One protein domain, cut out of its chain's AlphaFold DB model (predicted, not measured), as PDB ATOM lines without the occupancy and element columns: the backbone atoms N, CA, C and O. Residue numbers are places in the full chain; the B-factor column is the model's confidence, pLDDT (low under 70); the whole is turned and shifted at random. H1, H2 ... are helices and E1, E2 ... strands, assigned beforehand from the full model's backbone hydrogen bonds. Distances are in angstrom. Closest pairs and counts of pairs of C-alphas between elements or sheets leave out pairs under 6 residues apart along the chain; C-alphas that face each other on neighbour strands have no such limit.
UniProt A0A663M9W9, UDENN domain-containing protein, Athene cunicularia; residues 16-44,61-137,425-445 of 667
ATOM      1  N   PHE A  16      83.092 113.236 108.968       92.62
ATOM      2  CA  PHE A  16      82.153 112.134 109.156       92.62
ATOM      3  C   PHE A  16      82.593 111.236 110.310       92.62
ATOM      4  O   PHE A  16      83.774 110.902 110.408       92.62
ATOM      5  N   PHE A  17      81.644 110.808 111.135       92.12
ATOM      6  CA  PHE A  17      81.849 109.816 112.189       92.12
ATOM      7  C   PHE A  17      80.544 109.064 112.477       92.12
ATOM      8  O   PHE A  17      79.471 109.493 112.048       92.12
ATOM      9  N   VAL A  18      80.635 107.943 113.195       92.50
ATOM     10  CA  VAL A  18      79.477 107.120 113.563       92.50
ATOM     11  C   VAL A  18      79.380 107.016 115.074       92.50
ATOM     12  O   VAL A  18      80.349 106.669 115.738       92.50
ATOM     13  N   VAL A  19      78.201 107.298 115.614       93.19
ATOM     14  CA  VAL A  19      77.871 107.093 117.029       93.19
ATOM     15  C   VAL A  19      76.903 105.920 117.131       93.19
ATOM     16  O   VAL A  19      76.166 105.647 116.185       93.19
ATOM     17  N   VAL A  20      76.889 105.219 118.261       95.06
ATOM     18  CA  VAL A  20      75.923 104.147 118.522       95.06
ATOM     19  C   VAL A  20      75.063 104.534 119.713       95.06
ATOM     20  O   VAL A  20      75.578 104.971 120.739       95.06
ATOM     21  N   LEU A  21      73.751 104.394 119.544       93.56
ATOM     22  CA  LEU A  21      72.763 104.488 120.611       93.56
ATOM     23  C   LEU A  21      72.251 103.081 120.911       93.56
ATOM     24  O   LEU A  21      72.055 102.289 119.990       93.56
ATOM     25  N   THR A  22      72.014 102.784 122.180       92.06
ATOM     26  CA  THR A  22      71.429 101.513 122.619       92.06
ATOM     27  C   THR A  22      70.043 101.789 123.180       92.06
ATOM     28  O   THR A  22      69.885 102.717 123.976       92.06
ATOM     29  N   ASP A  23      69.037 101.042 122.729       91.06
ATOM     30  CA  ASP A  23      67.668 101.173 123.234       91.06
ATOM     31  C   ASP A  23      67.399 100.279 124.459       91.06
ATOM     32  O   ASP A  23      68.297  99.625 124.991       91.06
ATOM     33  N   ILE A  24      66.155 100.298 124.946       88.88
ATOM     34  CA  ILE A  24      65.737  99.553 126.141       88.88
ATOM     35  C   ILE A  24      65.801  98.029 125.956       88.88
ATOM     36  O   ILE A  24      65.956  97.307 126.939       88.88
ATOM     37  N   ASP A  25      65.739  97.554 124.711       88.38
ATOM     38  CA  ASP A  25      65.824  96.135 124.360       88.38
ATOM     39  C   ASP A  25      67.284  95.693 124.148       88.38
ATOM     40  O   ASP A  25      67.548  94.546 123.795       88.38
ATOM     41  N   SER A  26      68.251  96.581 124.420       85.94
ATOM     42  CA  SER A  26      69.686  96.399 124.158       85.94
ATOM     43  C   SER A  26      70.053  96.322 122.670       85.94
ATOM     44  O   SER A  26      71.170  95.924 122.327       85.94
ATOM     45  N   GLU A  27      69.160  96.764 121.783       89.94
ATOM     46  CA  GLU A  27      69.414  96.837 120.347       89.94
ATOM     47  C   GLU A  27      70.157  98.127 119.984       89.94
ATOM     48  O   GLU A  27      70.028  99.175 120.627       89.94
ATOM     49  N   ARG A  28      70.978  98.053 118.932       92.94
ATOM     50  CA  ARG A  28      71.869  99.146 118.527       92.94
ATOM     51  C   ARG A  28      71.310  99.942 117.356       92.94
ATOM     52  O   ARG A  28      70.897  99.392 116.338       92.94
ATOM     53  N   HIS A  29      71.399 101.261 117.477       94.38
ATOM     54  CA  HIS A  29      71.071 102.230 116.438       94.38
ATOM     55  C   HIS A  29      72.329 103.009 116.061       94.38
ATOM     56  O   HIS A  29      72.898 103.750 116.865       94.38
ATOM     57  N   TYR A  30      72.762 102.845 114.820       95.00
ATOM     58  CA  TYR A  30      73.936 103.485 114.249       95.00
ATOM     59  C   TYR A  30      73.558 104.866 113.713       95.00
ATOM     60  O   TYR A  30      72.705 105.011 112.836       95.00
ATOM     61  N   CYS A  31      74.210 105.893 114.244       95.56
ATOM     62  CA  CYS A  31      74.024 107.291 113.884       95.56
ATOM     63  C   CYS A  31      75.201 107.740 113.020       95.56
ATOM     64  O   CYS A  31      76.288 108.000 113.531       95.56
ATOM     65  N   SER A  32      74.996 107.818 111.707       95.50
ATOM     66  CA  SER A  32      75.983 108.370 110.777       95.50
ATOM     67  C   SER A  32      75.878 109.889 110.759       95.50
ATOM     68  O   SER A  32      74.829 110.426 110.408       95.50
ATOM     69  N   CYS A  33      76.956 110.573 111.133       94.75
ATOM     70  CA  CYS A  33      76.975 112.015 111.345       94.75
ATOM     71  C   CYS A  33      77.932 112.682 110.353       94.75
ATOM     72  O   CYS A  33      79.136 112.432 110.400       94.75
ATOM     73  N   LEU A  34      77.423 113.569 109.495       94.56
ATOM     74  CA  LEU A  34      78.227 114.463 108.656       94.56
ATOM     75  C   LEU A  34      78.133 115.880 109.215       94.56
ATOM     76  O   LEU A  34      77.073 116.495 109.160       94.56
ATOM     77  N   THR A  35      79.237 116.397 109.747       91.69
ATOM     78  CA  THR A  35      79.310 117.727 110.369       91.69
ATOM     79  C   THR A  35      80.090 118.692 109.484       91.69
ATOM     80  O   THR A  35      81.180 118.360 109.030       91.69
ATOM     81  N   PHE A  36      79.543 119.880 109.248       90.56
ATOM     82  CA  PHE A  36      80.138 120.968 108.470       90.56
ATOM     83  C   PHE A  36      79.904 122.313 109.173       90.56
ATOM     84  O   PHE A  36      79.197 122.375 110.175       90.56
ATOM     85  N   TYR A  37      80.523 123.386 108.680       87.25
ATOM     86  CA  TYR A  37      80.539 124.682 109.363       87.25
ATOM     87  C   TYR A  37      79.948 125.790 108.492       87.25
ATOM     88  O   TYR A  37      80.354 125.984 107.336       87.25
ATOM     89  N   GLU A  38      79.011 126.535 109.069       84.00
ATOM     90  CA  GLU A  38      78.357 127.681 108.444       84.00
ATOM     91  C   GLU A  38      78.773 128.985 109.101       84.00
ATOM     92  O   GLU A  38      79.003 129.033 110.303       84.00
ATOM     93  N   ALA A  39      78.868 130.037 108.293       77.00
ATOM     94  CA  ALA A  39      79.099 131.390 108.766       77.00
ATOM     95  C   ALA A  39      77.875 131.891 109.545       77.00
ATOM     96  O   ALA A  39      76.763 131.873 109.013       77.00
ATOM     97  N   GLU A  40      78.073 132.380 110.771       69.56
ATOM     98  CA  GLU A  40      77.047 133.171 111.445       69.56
ATOM     99  C   GLU A  40      77.205 134.645 111.087       69.56
ATOM    100  O   GLU A  40      78.178 135.298 111.448       69.56
ATOM    101  N   ILE A  41      76.214 135.168 110.367       58.97
ATOM    102  CA  ILE A  41      76.188 136.559 109.890       58.97
ATOM    103  C   ILE A  41      75.480 137.475 110.920       58.97
ATOM    104  O   ILE A  41      75.605 138.691 110.871       58.97
ATOM    105  N   ASN A  42      74.770 136.904 111.906       49.47
ATOM    106  CA  ASN A  42      73.830 137.635 112.772       49.47
ATOM    107  C   ASN A  42      74.369 138.075 114.147       49.47
ATOM    108  O   ASN A  42      73.640 138.733 114.886       49.47
ATOM    109  N   LEU A  43      75.624 137.788 114.506       47.31
ATOM    110  CA  LEU A  43      76.200 138.243 115.787       47.31
ATOM    111  C   LEU A  43      76.453 139.765 115.856       47.31
ATOM    112  O   LEU A  43      76.741 140.285 116.929       47.31
ATOM    113  N   GLN A  44      76.296 140.496 114.746       42.69
ATOM    114  CA  GLN A  44      76.411 141.963 114.700       42.69
ATOM    115  C   GLN A  44      75.059 142.706 114.778       42.69
ATOM    116  O   GLN A  44      75.031 143.934 114.858       42.69
ATOM    117  N   ALA A  61      82.335 136.779 107.679       59.31
ATOM    118  CA  ALA A  61      81.862 136.224 108.940       59.31
ATOM    119  C   ALA A  61      83.044 135.893 109.862       59.31
ATOM    120  O   ALA A  61      83.939 135.134 109.489       59.31
ATOM    121  N   GLU A  62      83.028 136.455 111.070       63.97
ATOM    122  CA  GLU A  62      84.092 136.279 112.068       63.97
ATOM    123  C   GLU A  62      83.997 134.928 112.793       63.97
ATOM    124  O   GLU A  62      84.954 134.481 113.428       63.97
ATOM    125  N   VAL A  63      82.834 134.273 112.705       73.62
ATOM    126  CA  VAL A  63      82.499 133.103 113.509       73.62
ATOM    127  C   VAL A  63      81.724 132.063 112.695       73.62
ATOM    128  O   VAL A  63      80.801 132.386 111.944       73.62
ATOM    129  N   PHE A  64      82.081 130.788 112.878       78.75
ATOM    130  CA  PHE A  64      81.448 129.646 112.226       78.75
ATOM    131  C   PHE A  64      80.784 128.698 113.233       78.75
ATOM    132  O   PHE A  64      81.438 128.218 114.163       78.75
ATOM    133  N   ALA A  65      79.508 128.375 113.012       82.50
ATOM    134  CA  ALA A  65      78.743 127.408 113.797       82.50
ATOM    135  C   ALA A  65      78.780 126.005 113.162       82.50
ATOM    136  O   ALA A  65      78.641 125.880 111.938       82.50
ATOM    137  N   PRO A  66      78.923 124.933 113.959       86.19
ATOM    138  CA  PRO A  66      78.771 123.572 113.460       86.19
ATOM    139  C   PRO A  66      77.299 123.252 113.143       86.19
ATOM    140  O   PRO A  66      76.401 123.515 113.942       86.19
ATOM    141  N   LYS A  67      77.065 122.606 112.000       88.81
ATOM    142  CA  LYS A  67      75.813 121.931 111.639       88.81
ATOM    143  C   LYS A  67      76.089 120.476 111.292       88.81
ATOM    144  O   LYS A  67      77.117 120.165 110.692       88.81
ATOM    145  N   SER A  68      75.156 119.590 111.625       91.69
ATOM    146  CA  SER A  68      75.307 118.154 111.386       91.69
ATOM    147  C   SER A  68      74.084 117.567 110.694       91.69
ATOM    148  O   SER A  68      72.954 117.787 111.124       91.69
ATOM    149  N   LEU A  69      74.318 116.778 109.644       94.56
ATOM    150  CA  LEU A  69      73.339 115.856 109.077       94.56
ATOM    151  C   LEU A  69      73.504 114.512 109.780       94.56
ATOM    152  O   LEU A  69      74.610 113.969 109.801       94.56
ATOM    153  N   VAL A  70      72.422 113.984 110.349       95.44
ATOM    154  CA  VAL A  70      72.450 112.729 111.106       95.44
ATOM    155  C   VAL A  70      71.439 111.755 110.521       95.44
ATOM    156  O   VAL A  70      70.252 112.061 110.440       95.44
ATOM    157  N   LEU A  71      71.918 110.575 110.128       95.44
ATOM    158  CA  LEU A  71      71.082 109.444 109.732       95.44
ATOM    159  C   LEU A  71      71.134 108.377 110.825       95.44
ATOM    160  O   LEU A  71      72.209 107.858 111.119       95.44
ATOM    161  N   VAL A  72      69.977 108.039 111.389       95.25
ATOM    162  CA  VAL A  72      69.829 106.985 112.402       95.25
ATOM    163  C   VAL A  72      69.286 105.727 111.733       95.25
ATOM    164  O   VAL A  72      68.254 105.781 111.064       95.25
ATOM    165  N   SER A  73      69.979 104.599 111.885       93.25
ATOM    166  CA  SER A  73      69.591 103.323 111.283       93.25
ATOM    167  C   SER A  73      69.937 102.143 112.185       93.25
ATOM    168  O   SER A  73      70.947 102.161 112.879       93.25
ATOM    169  N   ARG A  74      69.141 101.073 112.126       91.38
ATOM    170  CA  ARG A  74      69.498  99.774 112.729       91.38
ATOM    171  C   ARG A  74      70.561  99.017 111.927       91.38
ATOM    172  O   ARG A  74      71.088  98.015 112.388       91.38
ATOM    173  N   LEU A  75      70.857  99.471 110.712       90.75
ATOM    174  CA  LEU A  75      71.820  98.839 109.819       90.75
ATOM    175  C   LEU A  75      73.202  99.489 109.976       90.75
ATOM    176  O   LEU A  75      73.297 100.714 109.967       90.75
ATOM    177  N   ASP A  76      74.275  98.698 110.041       90.94
ATOM    178  CA  ASP A  76      75.661  99.199 110.120       90.94
ATOM    179  C   ASP A  76      76.304  99.285 108.721       90.94
ATOM    180  O   ASP A  76      77.155  98.478 108.353       90.94
ATOM    181  N   TYR A  77      75.886 100.269 107.910       91.25
ATOM    182  CA  TYR A  77      76.479 100.550 106.589       91.25
ATOM    183  C   TYR A  77      77.160 101.928 106.534       91.25
ATOM    184  O   TYR A  77      76.737 102.804 105.771       91.25
ATOM    185  N   PRO A  78      78.239 102.148 107.310       91.06
ATOM    186  CA  PRO A  78      78.824 103.473 107.510       91.06
ATOM    187  C   PRO A  78      79.332 104.104 106.209       91.06
ATOM    188  O   PRO A  78      79.140 105.297 105.990       91.06
ATOM    189  N   GLU A  79      79.918 103.316 105.305       90.19
ATOM    190  CA  GLU A  79      80.420 103.814 104.017       90.19
ATOM    191  C   GLU A  79      79.297 104.252 103.069       90.19
ATOM    192  O   GLU A  79      79.409 105.271 102.387       90.19
ATOM    193  N   ILE A  80      78.187 103.508 103.052       92.06
ATOM    194  CA  ILE A  80      77.014 103.841 102.236       92.06
ATOM    195  C   ILE A  80      76.368 105.107 102.790       92.06
ATOM    196  O   ILE A  80      76.085 106.042 102.048       92.06
ATOM    197  N   PHE A  81      76.199 105.192 104.107       94.06
ATOM    198  CA  PHE A  81      75.623 106.374 104.738       94.06
ATOM    199  C   PHE A  81      76.522 107.605 104.624       94.06
ATOM    200  O   PHE A  81      76.010 108.702 104.404       94.06
ATOM    201  N   ARG A  82      77.852 107.442 104.659       94.25
ATOM    202  CA  ARG A  82      78.807 108.511 104.327       94.25
ATOM    203  C   ARG A  82      78.590 109.028 102.909       94.25
ATOM    204  O   ARG A  82      78.560 110.240 102.712       94.25
ATOM    205  N   ALA A  83      78.418 108.134 101.937       94.25
ATOM    206  CA  ALA A  83      78.139 108.511 100.556       94.25
ATOM    207  C   ALA A  83      76.786 109.231 100.407       94.25
ATOM    208  O   ALA A  83      76.732 110.292  99.786       94.25
ATOM    209  N   CYS A  84      75.720 108.720 101.031       95.00
ATOM    210  CA  CYS A  84      74.392 109.341 101.020       95.00
ATOM    211  C   CYS A  84      74.397 110.748 101.635       95.00
ATOM    212  O   CYS A  84      73.933 111.700 101.007       95.00
ATOM    213  N   LEU A  85      74.955 110.907 102.840       95.56
ATOM    214  CA  LEU A  85      75.044 112.212 103.505       95.56
ATOM    215  C   LEU A  85      75.979 113.165 102.751       95.56
ATOM    216  O   LEU A  85      75.677 114.350 102.616       95.56
ATOM    217  N   GLY A  86      77.087 112.645 102.213       94.69
ATOM    218  CA  GLY A  86      78.017 113.400 101.379       94.69
ATOM    219  C   GLY A  86      77.363 113.938 100.107       94.69
ATOM    220  O   GLY A  86      77.631 115.074  99.722       94.69
ATOM    221  N   LEU A  87      76.458 113.174  99.488       95.19
ATOM    222  CA  LEU A  87      75.682 113.619  98.331       95.19
ATOM    223  C   LEU A  87      74.707 114.747  98.687       95.19
ATOM    224  O   LEU A  87      74.655 115.742  97.971       95.19
ATOM    225  N   ILE A  88      73.983 114.626  99.806       95.19
ATOM    226  CA  ILE A  88      73.088 115.686 100.306       95.19
ATOM    227  C   ILE A  88      73.886 116.974 100.545       95.19
ATOM    228  O   ILE A  88      73.495 118.044 100.078       95.19
ATOM    229  N   TYR A  89      75.043 116.863 101.204       94.00
ATOM    230  CA  TYR A  89      75.941 117.995 101.419       94.00
ATOM    231  C   TYR A  89      76.470 118.582 100.101       94.00
ATOM    232  O   TYR A  89      76.530 119.799  99.959       94.00
ATOM    233  N   THR A  90      76.810 117.737  99.122       93.75
ATOM    234  CA  THR A  90      77.283 118.167  97.793       93.75
ATOM    235  C   THR A  90      76.217 118.970  97.056       93.75
ATOM    236  O   THR A  90      76.497 120.058  96.562       93.75
ATOM    237  N   VAL A  91      74.981 118.463  97.013       93.75
ATOM    238  CA  VAL A  91      73.850 119.139  96.360       93.75
ATOM    239  C   VAL A  91      73.580 120.498  96.999       93.75
ATOM    240  O   VAL A  91      73.356 121.467  96.279       93.75
ATOM    241  N   TYR A  92      73.683 120.580  98.325       92.12
ATOM    242  CA  TYR A  92      73.590 121.835  99.065       92.12
ATOM    243  C   TYR A  92      74.733 122.809  98.722       92.12
ATOM    244  O   TYR A  92      74.479 123.914  98.248       92.12
ATOM    245  N   VAL A  93      75.991 122.413  98.934       90.69
ATOM    246  CA  VAL A  93      77.138 123.336  98.873       90.69
ATOM    247  C   VAL A  93      77.462 123.802  97.449       90.69
ATOM    248  O   VAL A  93      77.961 124.913  97.259       90.69
ATOM    249  N   ASP A  94      77.158 122.974  96.447       90.62
ATOM    250  CA  ASP A  94      77.327 123.302  95.028       90.62
ATOM    251  C   ASP A  94      76.031 123.760  94.351       90.62
ATOM    252  O   ASP A  94      76.050 124.057  93.159       90.62
ATOM    253  N   SER A  95      74.921 123.866  95.096       88.69
ATOM    254  CA  SER A  95      73.625 124.332  94.578       88.69
ATOM    255  C   SER A  95      73.188 123.576  93.315       88.69
ATOM    256  O   SER A  95      72.812 124.171  92.305       88.69
ATOM    257  N   LEU A  96      73.280 122.243  93.351       90.81
ATOM    258  CA  LEU A  96      72.893 121.401  92.217       90.81
ATOM    259  C   LEU A  96      71.370 121.449  91.997       90.81
ATOM    260  O   LEU A  96      70.601 121.579  92.945       90.81
ATOM    261  N   ASN A  97      70.926 121.265  90.748       89.06
ATOM    262  CA  ASN A  97      69.511 121.325  90.335       89.06
ATOM    263  C   ASN A  97      68.683 120.094  90.781       89.06
ATOM    264  O   ASN A  97      68.008 119.460  89.968       89.06
ATOM    265  N   VAL A  98      68.756 119.714  92.057       92.62
ATOM    266  CA  VAL A  98      68.004 118.608  92.665       92.62
ATOM    267  C   VAL A  98      67.546 119.034  94.057       92.62
ATOM    268  O   VAL A  98      68.349 119.508  94.851       92.62
ATOM    269  N   SER A  99      66.260 118.856  94.370       94.44
ATOM    270  CA  SER A  99      65.740 119.197  95.705       94.44
ATOM    271  C   SER A  99      66.271 118.250  96.785       94.44
ATOM    272  O   SER A  99      66.341 117.033  96.577       94.44
ATOM    273  N   LEU A 100      66.608 118.798  97.955       95.00
ATOM    274  CA  LEU A 100      67.091 118.015  99.096       95.00
ATOM    275  C   LEU A 100      66.003 117.068  99.618       95.00
ATOM    276  O   LEU A 100      66.301 115.928  99.970       95.00
ATOM    277  N   GLU A 101      64.738 117.495  99.579       95.88
ATOM    278  CA  GLU A 101      63.564 116.697  99.941       95.88
ATOM    279  C   GLU A 101      63.485 115.401  99.126       95.88
ATOM    280  O   GLU A 101      63.191 114.344  99.679       95.88
ATOM    281  N   THR A 102      63.804 115.458  97.824       94.62
ATOM    282  CA  THR A 102      63.830 114.264  96.963       94.62
ATOM    283  C   THR A 102      64.932 113.295  97.373       94.62
ATOM    284  O   THR A 102      64.682 112.094  97.451       94.62
ATOM    285  N   LEU A 103      66.136 113.792  97.684       94.62
ATOM    286  CA  LEU A 103      67.240 112.935  98.133       94.62
ATOM    287  C   LEU A 103      66.893 112.226  99.449       94.62
ATOM    288  O   LEU A 103      67.136 111.027  99.585       94.62
ATOM    289  N   ILE A 104      66.301 112.961 100.398       94.81
ATOM    290  CA  ILE A 104      65.894 112.444 101.712       94.81
ATOM    291  C   ILE A 104      64.776 111.402 101.556       94.81
ATOM    292  O   ILE A 104      64.878 110.308 102.112       94.81
ATOM    293  N   ALA A 105      63.746 111.689 100.754       93.44
ATOM    294  CA  ALA A 105      62.661 110.744 100.497       93.44
ATOM    295  C   ALA A 105      63.155 109.461  99.799       93.44
ATOM    296  O   ALA A 105      62.767 108.351 100.173       93.44
ATOM    297  N   ASN A 106      64.064 109.579  98.828       92.50
ATOM    298  CA  ASN A 106      64.665 108.422  98.155       92.50
ATOM    299  C   ASN A 106      65.534 107.583  99.104       92.50
ATOM    300  O   ASN A 106      65.519 106.355  99.027       92.50
ATOM    301  N   LEU A 107      66.256 108.222 100.028       92.25
ATOM    302  CA  LEU A 107      67.059 107.525 101.034       92.25
ATOM    303  C   LEU A 107      66.174 106.700 101.973       92.25
ATOM    304  O   LEU A 107      66.437 105.520 102.192       92.25
ATOM    305  N   CYS A 108      65.102 107.302 102.486       89.56
ATOM    306  CA  CYS A 108      64.183 106.658 103.423       89.56
ATOM    307  C   CYS A 108      63.278 105.598 102.765       89.56
ATOM    308  O   CYS A 108      62.871 104.650 103.430       89.56
ATOM    309  N   SER A 109      62.984 105.716 101.466       87.19
ATOM    310  CA  SER A 109      62.228 104.707 100.700       87.19
ATOM    311  C   SER A 109      63.100 103.563 100.158       87.19
ATOM    312  O   SER A 109      62.585 102.574  99.623       87.19
ATOM    313  N   CYS A 110      64.426 103.653 100.292       85.00
ATOM    314  CA  CYS A 110      65.331 102.641  99.770       85.00
ATOM    315  C   CYS A 110      65.264 101.340 100.587       85.00
ATOM    316  O   CYS A 110      65.899 101.198 101.628       85.00
ATOM    317  N   LEU A 111      64.561 100.335 100.057       83.19
ATOM    318  CA  LEU A 111      64.555  98.986 100.637       83.19
ATOM    319  C   LEU A 111      65.950  98.353 100.585       83.19
ATOM    320  O   LEU A 111      66.529  98.244  99.500       83.19
ATOM    321  N   VAL A 112      66.467  97.901 101.722       84.00
ATOM    322  CA  VAL A 112      67.726  97.151 101.785       84.00
ATOM    323  C   VAL A 112      67.446  95.676 101.467       84.00
ATOM    324  O   VAL A 112      66.446  95.144 101.954       84.00
ATOM    325  N   PRO A 113      68.255  95.015 100.616       82.75
ATOM    326  CA  PRO A 113      68.096  93.588 100.352       82.75
ATOM    327  C   PRO A 113      68.183  92.757 101.632       82.75
ATOM    328  O   PRO A 113      68.833  93.164 102.590       82.75
ATOM    329  N   ALA A 114      67.570  91.576 101.631       81.56
ATOM    330  CA  ALA A 114      67.832  90.605 102.682       81.56
ATOM    331  C   ALA A 114      69.223  89.981 102.505       81.56
ATOM    332  O   ALA A 114      69.755  89.899 101.389       81.56
ATOM    333  N   SER A 115      69.757  89.501 103.619       76.19
ATOM    334  CA  SER A 115      71.037  88.812 103.742       76.19
ATOM    335  C   SER A 115      71.128  87.575 102.846       76.19
ATOM    336  O   SER A 115      70.118  87.040 102.381       76.19
ATOM    337  N   GLY A 116      72.354  87.143 102.541       80.88
ATOM    338  CA  GLY A 116      72.616  86.084 101.557       80.88
ATOM    339  C   GLY A 116      73.315  86.576 100.289       80.88
ATOM    340  O   GLY A 116      73.160  85.980  99.220       80.88
ATOM    341  N   GLY A 117      74.078  87.668 100.395       81.25
ATOM    342  CA  GLY A 117      74.889  88.219  99.304       81.25
ATOM    343  C   GLY A 117      74.118  88.969  98.220       81.25
ATOM    344  O   GLY A 117      74.649  89.184  97.128       81.25
ATOM    345  N   SER A 118      72.878  89.366  98.505       84.00
ATOM    346  CA  SER A 118      72.055  90.150  97.585       84.00
ATOM    347  C   SER A 118      72.647  91.548  97.380       84.00
ATOM    348  O   SER A 118      73.159  92.175  98.308       84.00
ATOM    349  N   GLN A 119      72.544  92.056  96.155       86.00
ATOM    350  CA  GLN A 119      72.980  93.396  95.774       86.00
ATOM    351  C   GLN A 119      71.787  94.228  95.315       86.00
ATOM    352  O   GLN A 119      70.890  93.723  94.637       86.00
ATOM    353  N   LYS A 120      71.807  95.526  95.620       87.12
ATOM    354  CA  LYS A 120      70.870  96.495  95.052       87.12
ATOM    355  C   LYS A 120      71.603  97.765  94.659       87.12
ATOM    356  O   LYS A 120      72.193  98.448  95.494       87.12
ATOM    357  N   LEU A 121      71.531  98.078  93.370       89.06
ATOM    358  CA  LEU A 121      71.910  99.381  92.850       89.06
ATOM    359  C   LEU A 121      70.759 100.362  93.102       89.06
ATOM    360  O   LEU A 121      69.603 100.053  92.809       89.06
ATOM    361  N   PHE A 122      71.073 101.532  93.637       90.50
ATOM    362  CA  PHE A 122      70.114 102.596  93.900       90.50
ATOM    363  C   PHE A 122      70.725 103.969  93.591       90.50
ATOM    364  O   PHE A 122      71.932 104.108  93.382       90.50
ATOM    365  N   SER A 123      69.865 104.978  93.514       92.12
ATOM    366  CA  SER A 123      70.226 106.374  93.284       92.12
ATOM    367  C   SER A 123      69.327 107.235  94.158       92.12
ATOM    368  O   SER A 123      68.119 106.994  94.223       92.12
ATOM    369  N   LEU A 124      69.916 108.209  94.845       92.88
ATOM    370  CA  LEU A 124      69.159 109.234  95.558       92.88
ATOM    371  C   LEU A 124      68.787 110.394  94.631       92.88
ATOM    372  O   LEU A 124      67.773 111.050  94.857       92.88
ATOM    373  N   GLY A 125      69.589 110.643  93.593       91.12
ATOM    374  CA  GLY A 125      69.447 111.755  92.660       91.12
ATOM    375  C   GLY A 125      70.802 112.360  92.284       91.12
ATOM    376  O   GLY A 125      71.861 111.834  92.610       91.12
ATOM    377  N   ALA A 126      70.791 113.483  91.566       91.12
ATOM    378  CA  ALA A 126      72.012 114.198  91.156       91.12
ATOM    379  C   ALA A 126      73.030 113.332  90.370       91.12
ATOM    380  O   ALA A 126      74.233 113.584  90.385       91.12
ATOM    381  N   GLY A 127      72.540 112.313  89.653       89.44
ATOM    382  CA  GLY A 127      73.362 111.432  88.820       89.44
ATOM    383  C   GLY A 127      74.220 110.434  89.602       89.44
ATOM    384  O   GLY A 127      75.181 109.902  89.033       89.44
ATOM    385  N   ASP A 128      73.902 110.188  90.875       92.50
ATOM    386  CA  ASP A 128      74.573 109.173  91.677       92.50
ATOM    387  C   ASP A 128      74.204 107.743  91.250       92.50
ATOM    388  O   ASP A 128      73.161 107.467  90.659       92.50
ATOM    389  N   ARG A 129      75.109 106.813  91.543       91.44
ATOM    390  CA  ARG A 129      74.907 105.369  91.430       91.44
ATOM    391  C   ARG A 129      75.593 104.723  92.617       91.44
ATOM    392  O   ARG A 129      76.824 104.728  92.695       91.44
ATOM    393  N   GLN A 130      74.798 104.208  93.543       91.50
ATOM    394  CA  GLN A 130      75.251 103.614  94.793       91.50
ATOM    395  C   GLN A 130      74.842 102.149  94.861       91.50
ATOM    396  O   GLN A 130      73.808 101.756  94.326       91.50
ATOM    397  N   LEU A 131      75.672 101.333  95.499       88.88
ATOM    398  CA  LEU A 131      75.469  99.896  95.609       88.88
ATOM    399  C   LEU A 131      75.439  99.523  97.085       88.88
ATOM    400  O   LEU A 131      76.393  99.801  97.809       88.88
ATOM    401  N   ILE A 132      74.357  98.874  97.505       89.06
ATOM    402  CA  ILE A 132      74.305  98.171  98.782       89.06
ATOM    403  C   ILE A 132      74.432  96.674  98.536       89.06
ATOM    404  O   ILE A 132      73.815  96.128  97.618       89.06
ATOM    405  N   GLN A 133      75.252  96.026  99.354       87.25
ATOM    406  CA  GLN A 133      75.461  94.589  99.333       87.25
ATOM    407  C   GLN A 133      75.437  94.067 100.759       87.25
ATOM    408  O   GLN A 133      76.160  94.562 101.624       87.25
ATOM    409  N   THR A 134      74.596  93.070 100.991       89.50
ATOM    410  CA  THR A 134      74.522  92.391 102.281       89.50
ATOM    411  C   THR A 134      75.589  91.304 102.366       89.50
ATOM    412  O   THR A 134      75.967  90.744 101.327       89.50
ATOM    413  N   PRO A 135      76.049  90.943 103.572       91.38
ATOM    414  CA  PRO A 135      76.917  89.788 103.722       91.38
ATOM    415  C   PRO A 135      76.200  88.481 103.324       91.38
ATOM    416  O   PRO A 135      74.976  88.446 103.126       91.38
ATOM    417  N   LEU A 136      76.968  87.398 103.164       90.19
ATOM    418  CA  LEU A 136      76.401  86.056 102.965       90.19
ATOM    419  C   LEU A 136      75.694  85.556 104.229       90.19
ATOM    420  O   LEU A 136      74.586  85.039 104.132       90.19
ATOM    421  N   HIS A 137      76.319  85.757 105.386       89.44
ATOM    422  CA  HIS A 137      75.837  85.371 106.703       89.44
ATOM    423  C   HIS A 137      75.978  86.552 107.668       89.44
ATOM    424  O   HIS A 137      77.086  87.044 107.891       89.44
ATOM    425  N   VAL A 425      79.472 108.654  93.064       86.56
ATOM    426  CA  VAL A 425      78.850 109.585  94.003       86.56
ATOM    427  C   VAL A 425      79.478 110.948  93.752       86.56
ATOM    428  O   VAL A 425      80.701 111.063  93.886       86.56
ATOM    429  N   PRO A 426      78.690 111.951  93.319       88.00
ATOM    430  CA  PRO A 426      79.151 113.329  93.242       88.00
ATOM    431  C   PRO A 426      79.834 113.743  94.547       88.00
ATOM    432  O   PRO A 426      79.339 113.451  95.634       88.00
ATOM    433  N   ARG A 427      80.989 114.397  94.427       88.31
ATOM    434  CA  ARG A 427      81.697 114.998  95.558       88.31
ATOM    435  C   ARG A 427      81.585 116.514  95.462       88.31
ATOM    436  O   ARG A 427      81.483 117.013  94.340       88.31
ATOM    437  N   PRO A 428      81.659 117.230  96.595       86.25
ATOM    438  CA  PRO A 428      81.719 118.679  96.572       86.25
ATOM    439  C   PRO A 428      82.896 119.146  95.726       86.25
ATOM    440  O   PRO A 428      83.975 118.546  95.778       86.25
ATOM    441  N   THR A 429      82.706 120.244  95.004       86.19
ATOM    442  CA  THR A 429      83.787 120.940  94.307       86.19
ATOM    443  C   THR A 429      84.916 121.226  95.297       86.19
ATOM    444  O   THR A 429      84.666 121.604  96.448       86.19
ATOM    445  N   GLU A 430      86.165 121.031  94.881       83.19
ATOM    446  CA  GLU A 430      87.322 121.268  95.746       83.19
ATOM    447  C   GLU A 430      87.320 122.716  96.266       83.19
ATOM    448  O   GLU A 430      87.007 123.655  95.537       83.19
ATOM    449  N   GLY A 431      87.566 122.896  97.567       79.81
ATOM    450  CA  GLY A 431      87.484 124.213  98.209       79.81
ATOM    451  C   GLY A 431      86.067 124.794  98.358       79.81
ATOM    452  O   GLY A 431      85.933 125.901  98.868       79.81
ATOM    453  N   SER A 432      84.998 124.071  97.991       79.31
ATOM    454  CA  SER A 432      83.600 124.520  98.181       79.31
ATOM    455  C   SER A 432      83.307 124.945  99.622       79.31
ATOM    456  O   SER A 432      82.705 125.989  99.845       79.31
ATOM    457  N   HIS A 433      83.821 124.200 100.601       76.62
ATOM    458  CA  HIS A 433      83.717 124.516 102.026       76.62
ATOM    459  C   HIS A 433      84.448 125.806 102.444       76.62
ATOM    460  O   HIS A 433      84.220 126.270 103.551       76.62
ATOM    461  N   LEU A 434      85.311 126.387 101.602       77.69
ATOM    462  CA  LEU A 434      86.013 127.655 101.846       77.69
ATOM    463  C   LEU A 434      85.347 128.848 101.147       77.69
ATOM    464  O   LEU A 434      85.785 129.980 101.343       77.69
ATOM    465  N   ARG A 435      84.299 128.630 100.338       78.06
ATOM    466  CA  ARG A 435      83.603 129.719  99.632       78.06
ATOM    467  C   ARG A 435      83.072 130.741 100.635       78.06
ATOM    468  O   ARG A 435      82.380 130.376 101.583       78.06
ATOM    469  N   VAL A 436      83.375 132.017 100.399       67.50
ATOM    470  CA  VAL A 436      82.981 133.133 101.279       67.50
ATOM    471  C   VAL A 436      81.458 133.243 101.378       67.50
ATOM    472  O   VAL A 436      80.917 133.423 102.464       67.50
ATOM    473  N   HIS A 437      80.760 133.037 100.260       68.75
ATOM    474  CA  HIS A 437      79.303 133.061 100.191       68.75
ATOM    475  C   HIS A 437      78.759 131.638 100.045       68.75
ATOM    476  O   HIS A 437      78.755 131.074  98.952       68.75
ATOM    477  N   ILE A 438      78.311 131.053 101.156       71.81
ATOM    478  CA  ILE A 438      77.496 129.833 101.161       71.81
ATOM    479  C   ILE A 438      76.159 130.198 101.795       71.81
ATOM    480  O   ILE A 438      76.130 130.738 102.900       71.81
ATOM    481  N   LEU A 439      75.068 129.939 101.073       78.00
ATOM    482  CA  LEU A 439      73.717 130.123 101.599       78.00
ATOM    483  C   LEU A 439      73.516 129.204 102.808       78.00
ATOM    484  O   LEU A 439      73.959 128.064 102.737       78.00
ATOM    485  N   PRO A 440      72.844 129.640 103.888       84.38
ATOM    486  CA  PRO A 440      72.553 128.765 105.020       84.38
ATOM    487  C   PRO A 440      71.815 127.495 104.585       84.38
ATOM    488  O   PRO A 440      70.954 127.552 103.703       84.38
ATOM    489  N   PHE A 441      72.101 126.359 105.231       88.12
ATOM    490  CA  PHE A 441      71.411 125.100 104.950       88.12
ATOM    491  C   PHE A 441      69.902 125.305 105.121       88.12
ATOM    492  O   PHE A 441      69.473 125.737 106.202       88.12
ATOM    493  N   PRO A 442      69.103 125.040 104.073       90.00
ATOM    494  CA  PRO A 442      67.692 125.390 104.064       90.00
ATOM    495  C   PRO A 442      66.911 124.530 105.060       90.00
ATOM    496  O   PRO A 442      67.295 123.407 105.393       90.00
ATOM    497  N   ARG A 443      65.770 125.047 105.525       90.75
ATOM    498  CA  ARG A 443      64.808 124.224 106.262       90.75
ATOM    499  C   ARG A 443      64.153 123.248 105.292       90.75
ATOM    500  O   ARG A 443      63.591 123.677 104.290       90.75
ATOM    501  N   ILE A 444      64.225 121.961 105.609       93.56
ATOM    502  CA  ILE A 444      63.603 120.898 104.817       93.56
ATOM    503  C   ILE A 444      62.085 120.948 105.009       93.56
ATOM    504  O   ILE A 444      61.605 121.046 106.139       93.56
ATOM    505  N   ASN A 445      61.326 120.868 103.914       94.19
ATOM    506  CA  ASN A 445      59.866 120.813 103.978       94.19
ATOM    507  C   ASN A 445      59.383 119.388 104.313       94.19
ATOM    508  O   ASN A 445      59.374 118.502 103.455       94.19
TER     509      ASN A 445
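This is residues 16 to 44, 61 to 137 and 425 to 445 of the 667 residues of the protein "UDENN domain-containing protein" of Athene cunicularia (UniProt A0A663M9W9). A strongly twisted three-stranded sheet, E1 to E3, has the helix H1 running along one face, and the shorter helix H2 folds back beside H1 without being on the sheet. A small two-stranded hairpin, E4 and E5, lies beyond the beginning of H1, at one end of the domain, and residues 425 to 445 form a stretch with no named element. The 127 printed residues hold, along the chain, E1, E2, E3, H1, H2, E4 and E5; both sheets, E1 - E2 - E3 and E4 - E5, are antiparallel, and the class is mixed, with under half of the residues in named elements. The whole is only just compact, close to loose, with a radius of gyration of the C-alphas of 16.5 A, and only just elongated, spanning 56 by 37 by 27 A.

Start at residues 16 to 22, E1, an edge strand and a hairpin with E2, residues 28 to 39; look for N 19 and O 31, 2.9 A apart and within hydrogen-bond range. On the other side of E2 is the antiparallel edge strand E3, residues 64 to 73, where N 34 and O 69 are 2.9 A apart, also within range. Next comes H1, residues 78 to 93, on one face of this sheet in two layers, a helix layer and a sheet layer, at a height over the sheet of 9.1 A. It is over E2 and E3 and runs along the strands, at 25 degrees to E2 on the local plane; its closest C-alphas to E2 are those of Phe 81 and Ser 32, 6.4 A. H2, residues 100 to 109, touches H1 as a helical hairpin, at a shallow tilt of 20 degrees, opposite ways, with the C-alphas of Ile 88 and Leu 100 closest at 6.5 A. In both helices every O i to N i+4 pair is within hydrogen-bond range. Farther on, E4, residues 119 to 122, and E5, residues 130 to 133, form an antiparallel hairpin, with N 122 and O 130 at 2.8 A, within range. E4 is apart from H1, while the closest C-alphas of H1 and E5, those of Ile 80 and Ile 132, are 7.2 A apart.

Find C-alpha 16 at (82.153, 112.134, 109.156), where E1 begins its 20.2 A. E2 is 34.5 A long and E3 28.9 A. H1 begins at C-alpha 78, (78.824, 103.473, 107.510), and runs 21.7 A; H2 runs 14.3 A. E4 measures 9.8 A, and E5 measures 10.1 A, ending at C-alpha 133, (75.461, 94.589, 99.333).

The C-alphas of Gln 44 and Gly 116 are the two farthest apart, at 57.5 A. Residues 45 to 60 are not printed, with 9.8 A between C-alphas 44 and 61; residues 138 to 424 are not printed, with 27.5 A between C-alphas 137 and 425. Of the links that are printed whole, none is long. The model's pLDDT is under 70 at residues 40 to 44, 61 to 62 and 436 to 437.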